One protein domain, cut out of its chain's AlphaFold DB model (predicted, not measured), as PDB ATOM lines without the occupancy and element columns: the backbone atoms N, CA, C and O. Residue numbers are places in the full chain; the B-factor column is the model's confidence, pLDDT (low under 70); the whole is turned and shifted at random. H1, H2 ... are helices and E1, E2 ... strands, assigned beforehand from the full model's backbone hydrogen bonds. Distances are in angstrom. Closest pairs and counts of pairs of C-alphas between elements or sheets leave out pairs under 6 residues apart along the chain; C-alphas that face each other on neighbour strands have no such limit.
ATOM      1  N   THR A   6     147.819 159.929  87.819       96.44
ATOM      2  CA  THR A   6     148.643 160.931  88.501       96.44
ATOM      3  C   THR A   6     147.962 162.303  88.542       96.44
ATOM      4  O   THR A   6     146.955 162.530  87.861       96.44
ATOM      5  N   HIS A   7     148.476 163.206  89.377       97.62
ATOM      6  CA  HIS A   7     148.090 164.611  89.396       97.62
ATOM      7  C   HIS A   7     149.053 165.450  88.562       97.62
ATOM      8  O   HIS A   7     150.207 165.626  88.939       97.62
ATOM      9  N   LEU A   8     148.539 166.056  87.494       98.19
ATOM     10  CA  LEU A   8     149.246 167.089  86.745       98.19
ATOM     11  C   LEU A   8     148.865 168.469  87.280       98.19
ATOM     12  O   LEU A   8     147.680 168.811  87.323       98.19
ATOM     13  N   VAL A   9     149.851 169.248  87.715       98.31
ATOM     14  CA  VAL A   9     149.663 170.479  88.492       98.31
ATOM     15  C   VAL A   9     150.150 171.700  87.720       98.31
ATOM     16  O   VAL A   9     151.264 171.727  87.210       98.31
ATOM     17  N   CYS A  10     149.332 172.754  87.699       98.06
ATOM     18  CA  CYS A  10     149.767 174.093  87.313       98.06
ATOM     19  C   CYS A  10     149.834 174.981  88.555       98.06
ATOM     20  O   CYS A  10     148.795 175.380  89.094       98.06
ATOM     21  N   LEU A  11     151.047 175.335  88.980       96.88
ATOM     22  CA  LEU A  11     151.271 176.183  90.155       96.88
ATOM     23  C   LEU A  11     150.756 177.613  89.942       96.88
ATOM     24  O   LEU A  11     150.127 178.184  90.832       96.88
ATOM     25  N   ARG A  12     150.914 178.163  88.728       95.81
ATOM     26  CA  ARG A  12     150.437 179.513  88.378       95.81
ATOM     27  C   ARG A  12     148.916 179.630  88.462       95.81
ATOM     28  O   ARG A  12     148.391 180.580  89.038       95.81
ATOM     29  N   CYS A  13     148.200 178.666  87.886       97.38
ATOM     30  CA  CYS A  13     146.736 178.665  87.865       97.38
ATOM     31  C   CYS A  13     146.115 178.054  89.125       97.38
ATOM     32  O   CYS A  13     144.909 178.203  89.325       97.38
ATOM     33  N   ARG A  14     146.920 177.400  89.975       97.69
ATOM     34  CA  ARG A  14     146.471 176.700  91.185       97.69
ATOM     35  C   ARG A  14     145.367 175.688  90.879       97.69
ATOM     36  O   ARG A  14     144.287 175.702  91.471       97.69
ATOM     37  N   VAL A  15     145.647 174.838  89.894       97.69
ATOM     38  CA  VAL A  15     144.767 173.754  89.442       97.69
ATOM     39  C   VAL A  15     145.541 172.448  89.346       97.69
ATOM     40  O   VAL A  15     146.749 172.445  89.104       97.69
ATOM     41  N   SER A  16     144.824 171.339  89.508       97.75
ATOM     42  CA  SER A  16     145.336 170.002  89.233       97.75
ATOM     43  C   SER A  16     144.353 169.238  88.363       97.75
ATOM     44  O   SER A  16     143.142 169.371  88.557       97.75
ATOM     45  N   PHE A  17     144.867 168.366  87.512       97.06
ATOM     46  CA  PHE A  17     144.077 167.474  86.681       97.06
ATOM     47  C   PHE A  17     144.527 166.033  86.904       97.06
ATOM     48  O   PHE A  17     145.714 165.768  87.089       97.06
ATOM     49  N   LYS A  18     143.580 165.094  86.896       96.12
ATOM     50  CA  LYS A  18     143.888 163.663  86.963       96.12
ATOM     51  C   LYS A  18     144.144 163.137  85.552       96.12
ATOM     52  O   LYS A  18     143.247 163.211  84.718       96.12
ATOM     53  N   TYR A  19     145.319 162.563  85.325       96.25
ATOM     54  CA  TYR A  19     145.712 161.946  84.051       96.25
ATOM     55  C   TYR A  19     146.114 160.489  84.248       96.25
ATOM     56  O   TYR A  19     146.491 160.138  85.364       96.25
ATOM     57  N   PRO A  20     146.056 159.633  83.211       95.81
ATOM     58  CA  PRO A  20     146.745 158.344  83.232       95.81
ATOM     59  C   PRO A  20     148.228 158.536  83.564       95.81
ATOM     60  O   PRO A  20     148.809 159.511  83.109       95.81
ATOM     61  N   THR A  21     148.857 157.625  84.311       91.75
ATOM     62  CA  THR A  21     150.305 157.716  84.621       91.75
ATOM     63  C   THR A  21     151.191 157.638  83.381       91.75
ATOM     64  O   THR A  21     152.282 158.190  83.364       91.75
ATOM     65  N   LYS A  22     150.720 156.973  82.321       92.12
ATOM     66  CA  LYS A  22     151.345 157.022  80.998       92.12
ATOM     67  C   LYS A  22     150.725 158.171  80.210       92.12
ATOM     68  O   LYS A  22     149.663 158.002  79.614       92.12
ATOM     69  N   HIS A  23     151.375 159.327  80.226       93.50
ATOM     70  CA  HIS A  23     150.966 160.505  79.469       93.50
ATOM     71  C   HIS A  23     152.180 161.163  78.801       93.50
ATOM     72  O   HIS A  23     153.307 161.028  79.268       93.50
ATOM     73  N   GLY A  24     151.944 161.867  77.694       93.12
ATOM     74  CA  GLY A  24     152.938 162.774  77.117       93.12
ATOM     75  C   GLY A  24     152.956 164.126  77.841       93.12
ATOM     76  O   GLY A  24     152.256 164.298  78.843       93.12
ATOM     77  N   PRO A  25     153.709 165.111  77.332       92.25
ATOM     78  CA  PRO A  25     153.607 166.492  77.790       92.25
ATOM     79  C   PRO A  25     152.170 167.006  77.645       92.25
ATOM     80  O   PRO A  25     151.538 166.822  76.603       92.25
ATOM     81  N   VAL A  26     151.646 167.641  78.694       95.19
ATOM     82  CA  VAL A  26     150.293 168.206  78.702       95.19
ATOM     83  C   VAL A  26     150.371 169.669  79.141       95.19
ATOM     84  O   VAL A  26     150.772 169.931  80.279       95.19
ATOM     85  N   PRO A  27     149.964 170.631  78.295       97.19
ATOM     86  CA  PRO A  27     149.920 172.032  78.683       97.19
ATOM     87  C   PRO A  27     148.697 172.328  79.560       97.19
ATOM     88  O   PRO A  27     147.631 171.717  79.441       97.19
ATOM     89  N   CYS A  28     148.814 173.332  80.423       97.44
ATOM     90  CA  CYS A  28     147.694 173.829  81.208       97.44
ATOM     91  C   CYS A  28     146.625 174.452  80.288       97.44
ATOM     92  O   CYS A  28     146.946 175.380  79.541       97.44
ATOM     93  N   PRO A  29     145.338 174.072  80.402       96.81
ATOM     94  CA  PRO A  29     144.279 174.624  79.551       96.81
ATOM     95  C   PRO A  29     144.008 176.120  79.791       96.81
ATOM     96  O   PRO A  29     143.338 176.757  78.987       96.81
ATOM     97  N   HIS A  30     144.519 176.693  80.887       96.38
ATOM     98  CA  HIS A  30     144.323 178.104  81.224       96.38
ATOM     99  C   HIS A  30     145.481 178.999  80.775       96.38
ATOM    100  O   HIS A  30     145.249 180.036  80.164       96.38
ATOM    101  N   CYS A  31     146.724 178.634  81.101       97.38
ATOM    102  CA  CYS A  31     147.895 179.484  80.848       97.38
ATOM    103  C   CYS A  31     148.885 178.907  79.831       97.38
ATOM    104  O   CYS A  31     149.887 179.559  79.557       97.38
ATOM    105  N   ARG A  32     148.626 177.703  79.301       97.00
ATOM    106  CA  ARG A  32     149.476 176.968  78.349       97.00
ATOM    107  C   ARG A  32     150.878 176.593  78.842       97.00
ATOM    108  O   ARG A  32     151.618 175.990  78.081       97.00
ATOM    109  N   ALA A  33     151.231 176.901  80.090       94.62
ATOM    110  CA  ALA A  33     152.465 176.411  80.701       94.62
ATOM    111  C   ALA A  33     152.410 174.890  80.897       94.62
ATOM    112  O   ALA A  33     151.323 174.342  81.110       94.62
ATOM    113  N   ASP A  34     153.570 174.239  80.878       94.88
ATOM    114  CA  ASP A  34     153.677 172.804  81.121       94.88
ATOM    115  C   ASP A  34     153.148 172.440  82.511       94.88
ATOM    116  O   ASP A  34     153.397 173.131  83.507       94.88
ATOM    117  N   LEU A  35     152.370 171.359  82.574       97.62
ATOM    118  CA  LEU A  35     151.922 170.808  83.845       97.62
ATOM    119  C   LEU A  35     153.025 169.956  84.472       97.62
ATOM    120  O   LEU A  35     153.642 169.129  83.805       97.62
ATOM    121  N   ILE A  36     153.210 170.107  85.781       97.62
ATOM    122  CA  ILE A  36     154.144 169.299  86.567       97.62
ATOM    123  C   ILE A  36     153.458 167.985  86.933       97.62
ATOM    124  O   ILE A  36     152.373 168.012  87.522       97.62
ATOM    125  N   ASP A  37     154.087 166.848  86.644       97.56
ATOM    126  CA  ASP A  37     153.653 165.566  87.204       97.56
ATOM    127  C   ASP A  37     154.020 165.489  88.690       97.56
ATOM    128  O   ASP A  37     155.158 165.221  89.078       97.56
ATOM    129  N   ALA A  38     153.033 165.764  89.539       97.38
ATOM    130  CA  ALA A  38     153.207 165.786  90.981       97.38
ATOM    131  C   ALA A  38     153.038 164.405  91.619       97.38
ATOM    132  O   ALA A  38     153.308 164.267  92.809       97.38
ATOM    133  N   GLY A  39     152.606 163.387  90.878       96.00
ATOM    134  CA  GLY A  39     152.423 162.037  91.390       96.00
ATOM    135  C   GLY A  39     151.023 161.720  91.943       96.00
ATOM    136  O   GLY A  39     150.192 162.597  92.208       96.00
ATOM    137  N   PRO A  40     150.726 160.422  92.122       94.31
ATOM    138  CA  PRO A  40     149.391 159.918  92.441       94.31
ATOM    139  C   PRO A  40     148.910 160.206  93.864       94.31
ATOM    140  O   PRO A  40     147.698 160.268  94.080       94.31
ATOM    141  N   HIS A  41     149.824 160.379  94.823       93.88
ATOM    142  CA  HIS A  41     149.489 160.534  96.243       93.88
ATOM    143  C   HIS A  41     149.367 161.998  96.690       93.88
ATOM    144  O   HIS A  41     149.269 162.268  97.887       93.88
ATOM    145  N   LEU A  42     149.382 162.952  95.755       96.44
ATOM    146  CA  LEU A  42     149.200 164.361  96.081       96.44
ATOM    147  C   LEU A  42     147.801 164.606  96.669       96.44
ATOM    148  O   LEU A  42     146.781 164.406  96.012       96.44
ATOM    149  N   ALA A  43     147.761 165.146  97.886       95.69
ATOM    150  CA  ALA A  43     146.563 165.764  98.440       95.69
ATOM    151  C   ALA A  43     146.468 167.213  97.939       95.69
ATOM    152  O   ALA A  43     147.133 168.110  98.457       95.69
ATOM    153  N   VAL A  44     145.671 167.436  96.893       97.00
ATOM    154  CA  VAL A  44     145.594 168.736  96.208       97.00
ATOM    155  C   VAL A  44     145.006 169.805  97.141       97.00
ATOM    156  O   VAL A  44     143.886 169.629  97.630       97.00
ATOM    157  N   PRO A  45     145.698 170.940  97.361       97.69
ATOM    158  CA  PRO A  45     145.147 172.049  98.129       97.69
ATOM    159  C   PRO A  45     143.877 172.613  97.484       97.69
ATOM    160  O   PRO A  45     143.747 172.676  96.258       97.69
ATOM    161  N   ARG A  46     142.945 173.121  98.300       97.00
ATOM    162  CA  ARG A  46     141.779 173.850  97.770       97.00
ATOM    163  C   ARG A  46     142.254 175.040  96.931       97.00
ATOM    164  O   ARG A  46     143.216 175.710  97.293       97.00
ATOM    165  N   LYS A  47     141.560 175.370  95.837       93.88
ATOM    166  CA  LYS A  47     141.967 176.448  94.904       93.88
ATOM    167  C   LYS A  47     142.285 177.784  95.599       93.88
ATOM    168  O   LYS A  47     143.237 178.470  95.232       93.88
ATOM    169  N   LEU A  48     141.502 178.154  96.617       96.12
ATOM    170  CA  LEU A  48     141.673 179.405  97.367       96.12
ATOM    171  C   LEU A  48     142.688 179.321  98.518       96.12
ATOM    172  O   LEU A  48     143.060 180.363  99.056       96.12
ATOM    173  N   ASP A  49     143.180 178.130  98.865       97.88
ATOM    174  CA  ASP A  49     144.167 177.936  99.929       97.88
ATOM    175  C   ASP A  49     145.561 178.400  99.483       97.88
ATOM    176  O   ASP A  49     146.404 177.634  99.017       97.88
ATOM    177  N   LYS A  50     145.809 179.703  99.616       97.94
ATOM    178  CA  LYS A  50     147.092 180.313  99.250       97.94
ATOM    179  C   LYS A  50     148.266 179.698 100.018       97.94
ATOM    180  O   LYS A  50     149.361 179.642  99.469       97.94
ATOM    181  N   ALA A  51     148.059 179.265 101.263       98.19
ATOM    182  CA  ALA A  51     149.119 178.685 102.079       98.19
ATOM    183  C   ALA A  51     149.498 177.295 101.561       98.19
ATOM    184  O   ALA A  51     150.673 177.065 101.285       98.19
ATOM    185  N   GLY A  52     148.516 176.422 101.329       98.31
ATOM    186  CA  GLY A  52     148.739 175.097 100.752       98.31
ATOM    187  C   GLY A  52     149.392 175.153  99.368       98.31
ATOM    188  O   GLY A  52     150.340 174.418  99.106       98.31
ATOM    189  N   TRP A  53     148.970 176.081  98.501       98.44
ATOM    190  CA  TRP A  53     149.595 176.260  97.182       98.44
ATOM    191  C   TRP A  53     151.040 176.770  97.253       98.44
ATOM    192  O   TRP A  53     151.870 176.334  96.458       98.44
ATOM    193  N   ARG A  54     151.366 177.650  98.209       98.25
ATOM    194  CA  ARG A  54     152.755 178.085  98.450       98.25
ATOM    195  C   ARG A  54     153.625 176.936  98.951       98.25
ATOM    196  O   ARG A  54     154.736 176.776  98.464       98.25
ATOM    197  N   THR A  55     153.109 176.123  99.872       98.56
ATOM    198  CA  THR A  55     153.791 174.904 100.325       98.56
ATOM    199  C   THR A  55     154.060 173.966  99.153       98.56
ATOM    200  O   THR A  55     155.192 173.539  98.960       98.56
ATOM    201  N   LEU A  56     153.036 173.679  98.341       98.56
ATOM    202  CA  LEU A  56     153.162 172.786  97.191       98.56
ATOM    203  C   LEU A  56     154.177 173.310  96.169       98.56
ATOM    204  O   LEU A  56     154.941 172.519  95.631       98.56
ATOM    205  N   THR A  57     154.211 174.626  95.945       98.38
ATOM    206  CA  THR A  57     155.215 175.278  95.087       98.38
ATOM    207  C   THR A  57     156.624 174.985  95.596       98.38
ATOM    208  O   THR A  57     157.415 174.408  94.867       98.38
ATOM    209  N   ALA A  58     156.906 175.258  96.876       98.19
ATOM    210  CA  ALA A  58     158.225 174.999  97.461       98.19
ATOM    211  C   ALA A  58     158.640 173.517  97.383       98.19
ATOM    212  O   ALA A  58     159.807 173.211  97.155       98.19
ATOM    213  N   VAL A  59     157.688 172.594  97.556       98.25
ATOM    214  CA  VAL A  59     157.946 171.154  97.426       98.25
ATOM    215  C   VAL A  59     158.283 170.787  95.980       98.25
ATOM    216  O   VAL A  59     159.331 170.190  95.753       98.25
ATOM    217  N   LEU A  60     157.447 171.156  95.005       98.00
ATOM    218  CA  LEU A  60     157.669 170.781  93.603       98.00
ATOM    219  C   LEU A  60     158.903 171.472  93.001       98.00
ATOM    220  O   LEU A  60     159.648 170.825  92.270       98.00
ATOM    221  N   ASP A  61     159.169 172.730  93.358       97.25
ATOM    222  CA  ASP A  61     160.350 173.474  92.892       97.25
ATOM    223  C   ASP A  61     161.662 172.867  93.415       97.25
ATOM    224  O   ASP A  61     162.705 173.001  92.780       97.25
ATOM    225  N   SER A  62     161.625 172.149  94.546       96.62
ATOM    226  CA  SER A  62     162.781 171.389  95.044       96.62
ATOM    227  C   SER A  62     163.043 170.084  94.277       96.62
ATOM    228  O   SER A  62     164.034 169.408  94.541       96.62
ATOM    229  N   GLY A  63     162.151 169.697  93.359       95.62
ATOM    230  CA  GLY A  63     162.189 168.416  92.646       95.62
ATOM    231  C   GLY A  63     161.506 167.262  93.389       95.62
ATOM    232  O   GLY A  63     161.388 166.163  92.845       95.62
ATOM    233  N   LEU A  64     161.011 167.484  94.612       96.06
ATOM    234  CA  LEU A  64     160.192 166.492  95.301       96.06
ATOM    235  C   LEU A  64     158.831 166.336  94.628       96.06
ATOM    236  O   LEU A  64     158.170 167.302  94.260       96.06
ATOM    237  N   THR A  65     158.356 165.096  94.578       96.19
ATOM    238  CA  THR A  65     157.008 164.760  94.112       96.19
ATOM    239  C   THR A  65     156.295 163.850  95.115       96.19
ATOM    240  O   THR A  65     156.847 163.454  96.150       96.19
ATOM    241  N   PHE A  66     155.037 163.536  94.813       95.94
ATOM    242  CA  PHE A  66     154.149 162.655  95.569       95.94
ATOM    243  C   PHE A  66     154.013 161.284  94.885       95.94
ATOM    244  O   PHE A  66     152.965 160.632  94.951       95.94
ATOM    245  N   HIS A  67     155.077 160.847  94.211       93.31
ATOM    246  CA  HIS A  67     155.239 159.466  93.778       93.31
ATOM    247  C   HIS A  67     155.557 158.580  94.979       93.31
ATOM    248  O   HIS A  67     156.371 158.934  95.827       93.31
ATOM    249  N   GLY A  68     154.865 157.448  95.063       86.00
ATOM    250  CA  GLY A  68     155.135 156.434  96.071       86.00
ATOM    251  C   GLY A  68     156.357 155.591  95.718       86.00
ATOM    252  O   GLY A  68     156.803 155.570  94.570       86.00
ATOM    253  N   GLY A  69     156.870 154.878  96.716       76.62
ATOM    254  CA  GLY A  69     157.872 153.837  96.516       76.62
ATOM    255  C   GLY A  69     157.281 152.572  95.889       76.62
ATOM    256  O   GLY A  69     156.091 152.485  95.562       76.62
ATOM    257  N   CYS A  70     158.119 151.545  95.747       71.12
ATOM    258  CA  CYS A  70     157.628 150.220  95.388       71.12
ATOM    259  C   CYS A  70     156.650 149.692  96.459       71.12
ATOM    260  O   CYS A  70     156.642 150.137  97.607       71.12
ATOM    261  N   CYS A  71     155.787 148.753  96.067       76.19
ATOM    262  CA  CYS A  71     154.881 148.037  96.978       76.19
ATOM    263  C   CYS A  71     153.757 148.876  97.619       76.19
ATOM    264  O   CYS A  71     153.115 148.423  98.562       76.19
ATOM    265  N   GLY A  72     153.445 150.056  97.072       69.00
ATOM    266  CA  GLY A  72     152.302 150.863  97.520       69.00
ATOM    267  C   GLY A  72     152.589 151.760  98.725       69.00
ATOM    268  O   GLY A  72     151.666 152.384  99.247       69.00
ATOM    269  N   THR A  73     153.852 151.871  99.138       81.38
ATOM    270  CA  THR A  73     154.275 152.881 100.109       81.38
ATOM    271  C   THR A  73     154.090 154.264  99.489       81.38
ATOM    272  O   THR A  73     154.553 154.520  98.379       81.38
ATOM    273  N   GLY A  74     153.393 155.159 100.192       86.19
ATOM    274  CA  GLY A  74     153.213 156.546  99.761       86.19
ATOM    275  C   GLY A  74     154.543 157.313  99.648       86.19
ATOM    276  O   GLY A  74     155.613 156.760  99.896       86.19
ATOM    277  N   PRO A  75     154.509 158.611  99.318       91.19
ATOM    278  CA  PRO A  75     155.702 159.412  99.013       91.19
ATOM    279  C   PRO A  75     156.603 159.731 100.219       91.19
ATOM    280  O   PRO A  75     157.486 160.581 100.127       91.19
ATOM    281  N   GLY A  76     156.363 159.096 101.367       92.69
ATOM    282  CA  GLY A  76     156.908 159.522 102.648       92.69
ATOM    283  C   GLY A  76     156.333 160.868 103.092       92.69
ATOM    284  O   GLY A  76     155.259 161.293 102.655       92.69
ATOM    285  N   TYR A  77     157.047 161.536 103.996       94.88
ATOM    286  CA  TYR A  77     156.644 162.842 104.503       94.88
ATOM    287  C   TYR A  77     156.817 163.933 103.440       94.88
ATOM    288  O   TYR A  77     157.839 164.007 102.751       94.88
ATOM    289  N   ARG A  78     155.822 164.819 103.342       96.38
ATOM    290  CA  ARG A  78     155.898 166.080 102.598       96.38
ATOM    291  C   ARG A  78     155.267 167.194 103.441       96.38
ATOM    292  O   ARG A  78     154.197 166.956 104.014       96.38
ATOM    293  N   PRO A  79     155.869 168.395 103.504       97.19
ATOM    294  CA  PRO A  79     155.303 169.536 104.209       97.19
ATOM    295  C   PRO A  79     153.905 169.854 103.689       97.19
ATOM    296  O   PRO A  79     153.654 169.823 102.482       97.19
ATOM    297  N   ARG A  80     152.990 170.193 104.596       95.88
ATOM    298  CA  ARG A  80     151.614 170.600 104.273       95.88
ATOM    299  C   ARG A  80     151.369 172.075 104.569       95.88
ATOM    300  O   ARG A  80     150.404 172.655 104.078       95.88
ATOM    301  N   THR A  81     152.274 172.711 105.307       97.44
ATOM    302  CA  THR A  81     152.162 174.102 105.738       97.44
ATOM    303  C   THR A  81     153.431 174.909 105.434       97.44
ATOM    304  O   THR A  81     154.538 174.366 105.445       97.44
ATOM    305  N   PRO A  82     153.316 176.240 105.260       98.12
ATOM    306  CA  PRO A  82     154.488 177.098 105.099       98.12
ATOM    307  C   PRO A  82     155.423 177.089 106.313       98.12
ATOM    308  O   PRO A  82     156.607 177.383 106.178       98.12
ATOM    309  N   ARG A  83     154.899 176.785 107.509       97.44
ATOM    310  CA  ARG A  83     155.710 176.641 108.721       97.44
ATOM    311  C   ARG A  83     156.662 175.453 108.594       97.44
ATOM    312  O   ARG A  83     157.855 175.637 108.787       97.44
ATOM    313  N   GLU A  84     156.144 174.287 108.217       97.62
ATOM    314  CA  GLU A  84     156.957 173.079 108.045       97.62
ATOM    315  C   GLU A  84     158.039 173.269 106.975       97.62
ATOM    316  O   GLU A  84     159.166 172.816 107.161       97.62
ATOM    317  N   VAL A  85     157.721 173.982 105.885       98.12
ATOM    318  CA  VAL A  85     158.701 174.352 104.847       98.12
ATOM    319  C   VAL A  85     159.827 175.192 105.443       98.12
ATOM    320  O   VAL A  85     160.991 174.870 105.234       98.12
ATOM    321  N   ARG A  86     159.504 176.235 106.220       97.81
ATOM    322  CA  ARG A  86     160.524 177.079 106.865       97.81
ATOM    323  C   ARG A  86     161.413 176.287 107.816       97.81
ATOM    324  O   ARG A  86     162.623 176.447 107.769       97.81
ATOM    325  N   GLU A  87     160.832 175.416 108.637       97.12
ATOM    326  CA  GLU A  87     161.595 174.550 109.548       97.12
ATOM    327  C   GLU A  87     162.618 173.686 108.791       97.12
ATOM    328  O   GLU A  87     163.723 173.464 109.278       97.12
ATOM    329  N   ARG A  88     162.279 173.245 107.574       97.12
ATOM    330  CA  ARG A  88     163.125 172.372 106.747       97.12
ATOM    331  C   ARG A  88     164.134 173.131 105.893       97.12
ATOM    332  O   ARG A  88     165.231 172.633 105.684       97.12
ATOM    333  N   ILE A  89     163.828 174.366 105.501       96.56
ATOM    334  CA  ILE A  89     164.837 175.293 104.970       96.56
ATOM    335  C   ILE A  89     165.902 175.564 106.044       96.56
ATOM    336  O   ILE A  89     167.085 175.393 105.780       96.56
ATOM    337  N   LEU A  90     165.491 175.863 107.282       95.88
ATOM    338  CA  LEU A  90     166.424 176.062 108.400       95.88
ATOM    339  C   LEU A  90     167.216 174.790 108.745       95.88
ATOM    340  O   LEU A  90     168.349 174.871 109.218       95.88
ATOM    341  N   LEU A  91     166.627 173.603 108.556       94.75
ATOM    342  CA  LEU A  91     167.350 172.336 108.671       94.75
ATOM    343  C   LEU A  91     168.437 172.227 107.595       94.75
ATOM    344  O   LEU A  91     169.585 171.946 107.941       94.75
ATOM    345  N   ALA A  92     168.096 172.474 106.327       95.06
ATOM    346  CA  ALA A  92     169.042 172.452 105.211       95.06
ATOM    347  C   ALA A  92     170.212 173.416 105.445       95.06
ATOM    348  O   ALA A  92     171.367 173.013 105.359       95.06
ATOM    349  N   GLU A  93     169.925 174.658 105.839       94.44
ATOM    350  CA  GLU A  93     170.942 175.678 106.123       94.44
ATOM    351  C   GLU A  93     171.876 175.267 107.267       94.44
ATOM    352  O   GLU A  93     173.094 175.390 107.158       94.44
ATOM    353  N   ARG A  94     171.321 174.738 108.363       94.12
ATOM    354  CA  ARG A  94     172.094 174.350 109.550       94.12
ATOM    355  C   ARG A  94     172.951 173.102 109.340       94.12
ATOM    356  O   ARG A  94     173.959 172.945 110.021       94.12
ATOM    357  N   THR A  95     172.532 172.197 108.458       91.94
ATOM    358  CA  THR A  95     173.181 170.886 108.263       91.94
ATOM    359  C   THR A  95     173.958 170.774 106.952       91.94
ATOM    360  O   THR A  95     174.729 169.834 106.786       91.94
ATOM    361  N   GLY A  96     173.758 171.702 106.012       93.94
ATOM    362  CA  GLY A  96     174.256 171.587 104.640       93.94
ATOM    363  C   GLY A  96     173.520 170.536 103.798       93.94
ATOM    364  O   GLY A  96     173.970 170.215 102.700       93.94
ATOM    365  N   MET A  97     172.413 169.979 104.299       93.12
ATOM    366  CA  MET A  97     171.604 168.990 103.588       93.12
ATOM    367  C   MET A  97     170.958 169.609 102.332       93.12
ATOM    368  O   MET A  97     170.492 170.751 102.389       93.12
ATOM    369  N   PRO A  98     170.859 168.876 101.206       96.00
ATOM    370  CA  PRO A  98     170.099 169.330 100.047       96.00
ATOM    371  C   PRO A  98     168.649 169.671 100.417       96.00
ATOM    372  O   PRO A  98     167.991 168.926 101.143       96.00
ATOM    373  N   LEU A  99     168.109 170.765  99.866       95.44
ATOM    374  CA  LEU A  99     166.765 171.245 100.216       95.44
ATOM    375  C   LEU A  99     165.677 170.174 100.026       95.44
ATOM    376  O   LEU A  99     164.790 170.049 100.866       95.44
ATOM    377  N   ALA A 100     165.746 169.390  98.949       95.81
ATOM    378  CA  ALA A 100     164.800 168.305  98.694       95.81
ATOM    379  C   ALA A 100     164.835 167.235  99.797       95.81
ATOM    380  O   ALA A 100     163.794 166.752 100.233       95.81
ATOM    381  N   GLU A 101     166.023 166.883 100.287       95.50
ATOM    382  CA  GLU A 101     166.171 165.912 101.370       95.50
ATOM    383  C   GLU A 101     165.622 166.479 102.683       95.50
ATOM    384  O   GLU A 101     164.805 165.828 103.334       95.50
ATOM    385  N   ALA A 102     165.941 167.736 102.999       96.44
ATOM    386  CA  ALA A 102     165.432 168.395 104.197       96.44
ATOM    387  C   ALA A 102     163.902 168.539 104.171       96.44
ATOM    388  O   ALA A 102     163.224 168.305 105.170       96.44
ATOM    389  N   LEU A 103     163.320 168.875 103.014       96.94
ATOM    390  CA  LEU A 103     161.866 168.919 102.839       96.94
ATOM    391  C   LEU A 103     161.226 167.531 102.987       96.94
ATOM    392  O   LEU A 103     160.077 167.444 103.413       96.94
ATOM    393  N   ALA A 104     161.946 166.451 102.683       95.88
ATOM    394  CA  ALA A 104     161.479 165.082 102.877       95.88
ATOM    395  C   ALA A 104     161.610 164.583 104.329       95.88
ATOM    396  O   ALA A 104     161.002 163.565 104.674       95.88
ATOM    397  N   THR A 105     162.351 165.280 105.194       95.25
ATOM    398  CA  THR A 105     162.550 164.888 106.593       95.25
ATOM    399  C   THR A 105     161.280 165.108 107.423       95.25
ATOM    400  O   THR A 105     160.771 166.227 107.559       95.25
TER     401      THR A 105
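AT A GLANCE: This is residues 6 to 105 of the 120 residues of an uncharacterized protein of Nocardia otitidiscaviarum (UniProt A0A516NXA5). A small three-stranded sheet and two helices, H2 with H3 folded back on it, lie at opposite ends, with H1 between them, making two layers with the sheet, a helix on one face. The 100 printed residues run E1, E2, E3, H1, H2, H3; the sheet, E2 E1 E3, is antiparallel, the class mixed, with under half in named elements. It is compact, radius of gyration of the C-alphas 13.9 A, spans 41 by 33 by 20 A.

IN THESE COORDINATES: Find C-alpha 6 at (148.643, 160.931, 88.501), starting E1, residues 6 to 10; E2 is 15 to 20, E3 36 to 39. H1 is 50 to 61, 16.2 A; H2 82 to 95, 20.0 A; H3 99 to 104, ending at C-alpha 104 (161.479, 165.082, 102.877).

HOW THE PARTS SIT: In hairpin E1 and E2, N 8 and O 17 are 2.9 A apart; between E1 and E3, N 9 and O 36, 2.8 A. H1's height over the sheet is 10.6 A. H2 touches H1 with residues 82 to 85 alone, closest C-alphas Thr 55 and Pro 82, 5.3 A. H2 touches H3, closest C-alphas Arg 88 and Ala 102, 5.3 A, at a steep tilt of 59 degrees. Every O i to N i+4 pair in H1, H2 and H3 is within hydrogen-bond range.

THE WHOLE: The printed part has no cut. Links E2 to E3 and H1 to H2 are long. Residue 72 is under pLDDT 70.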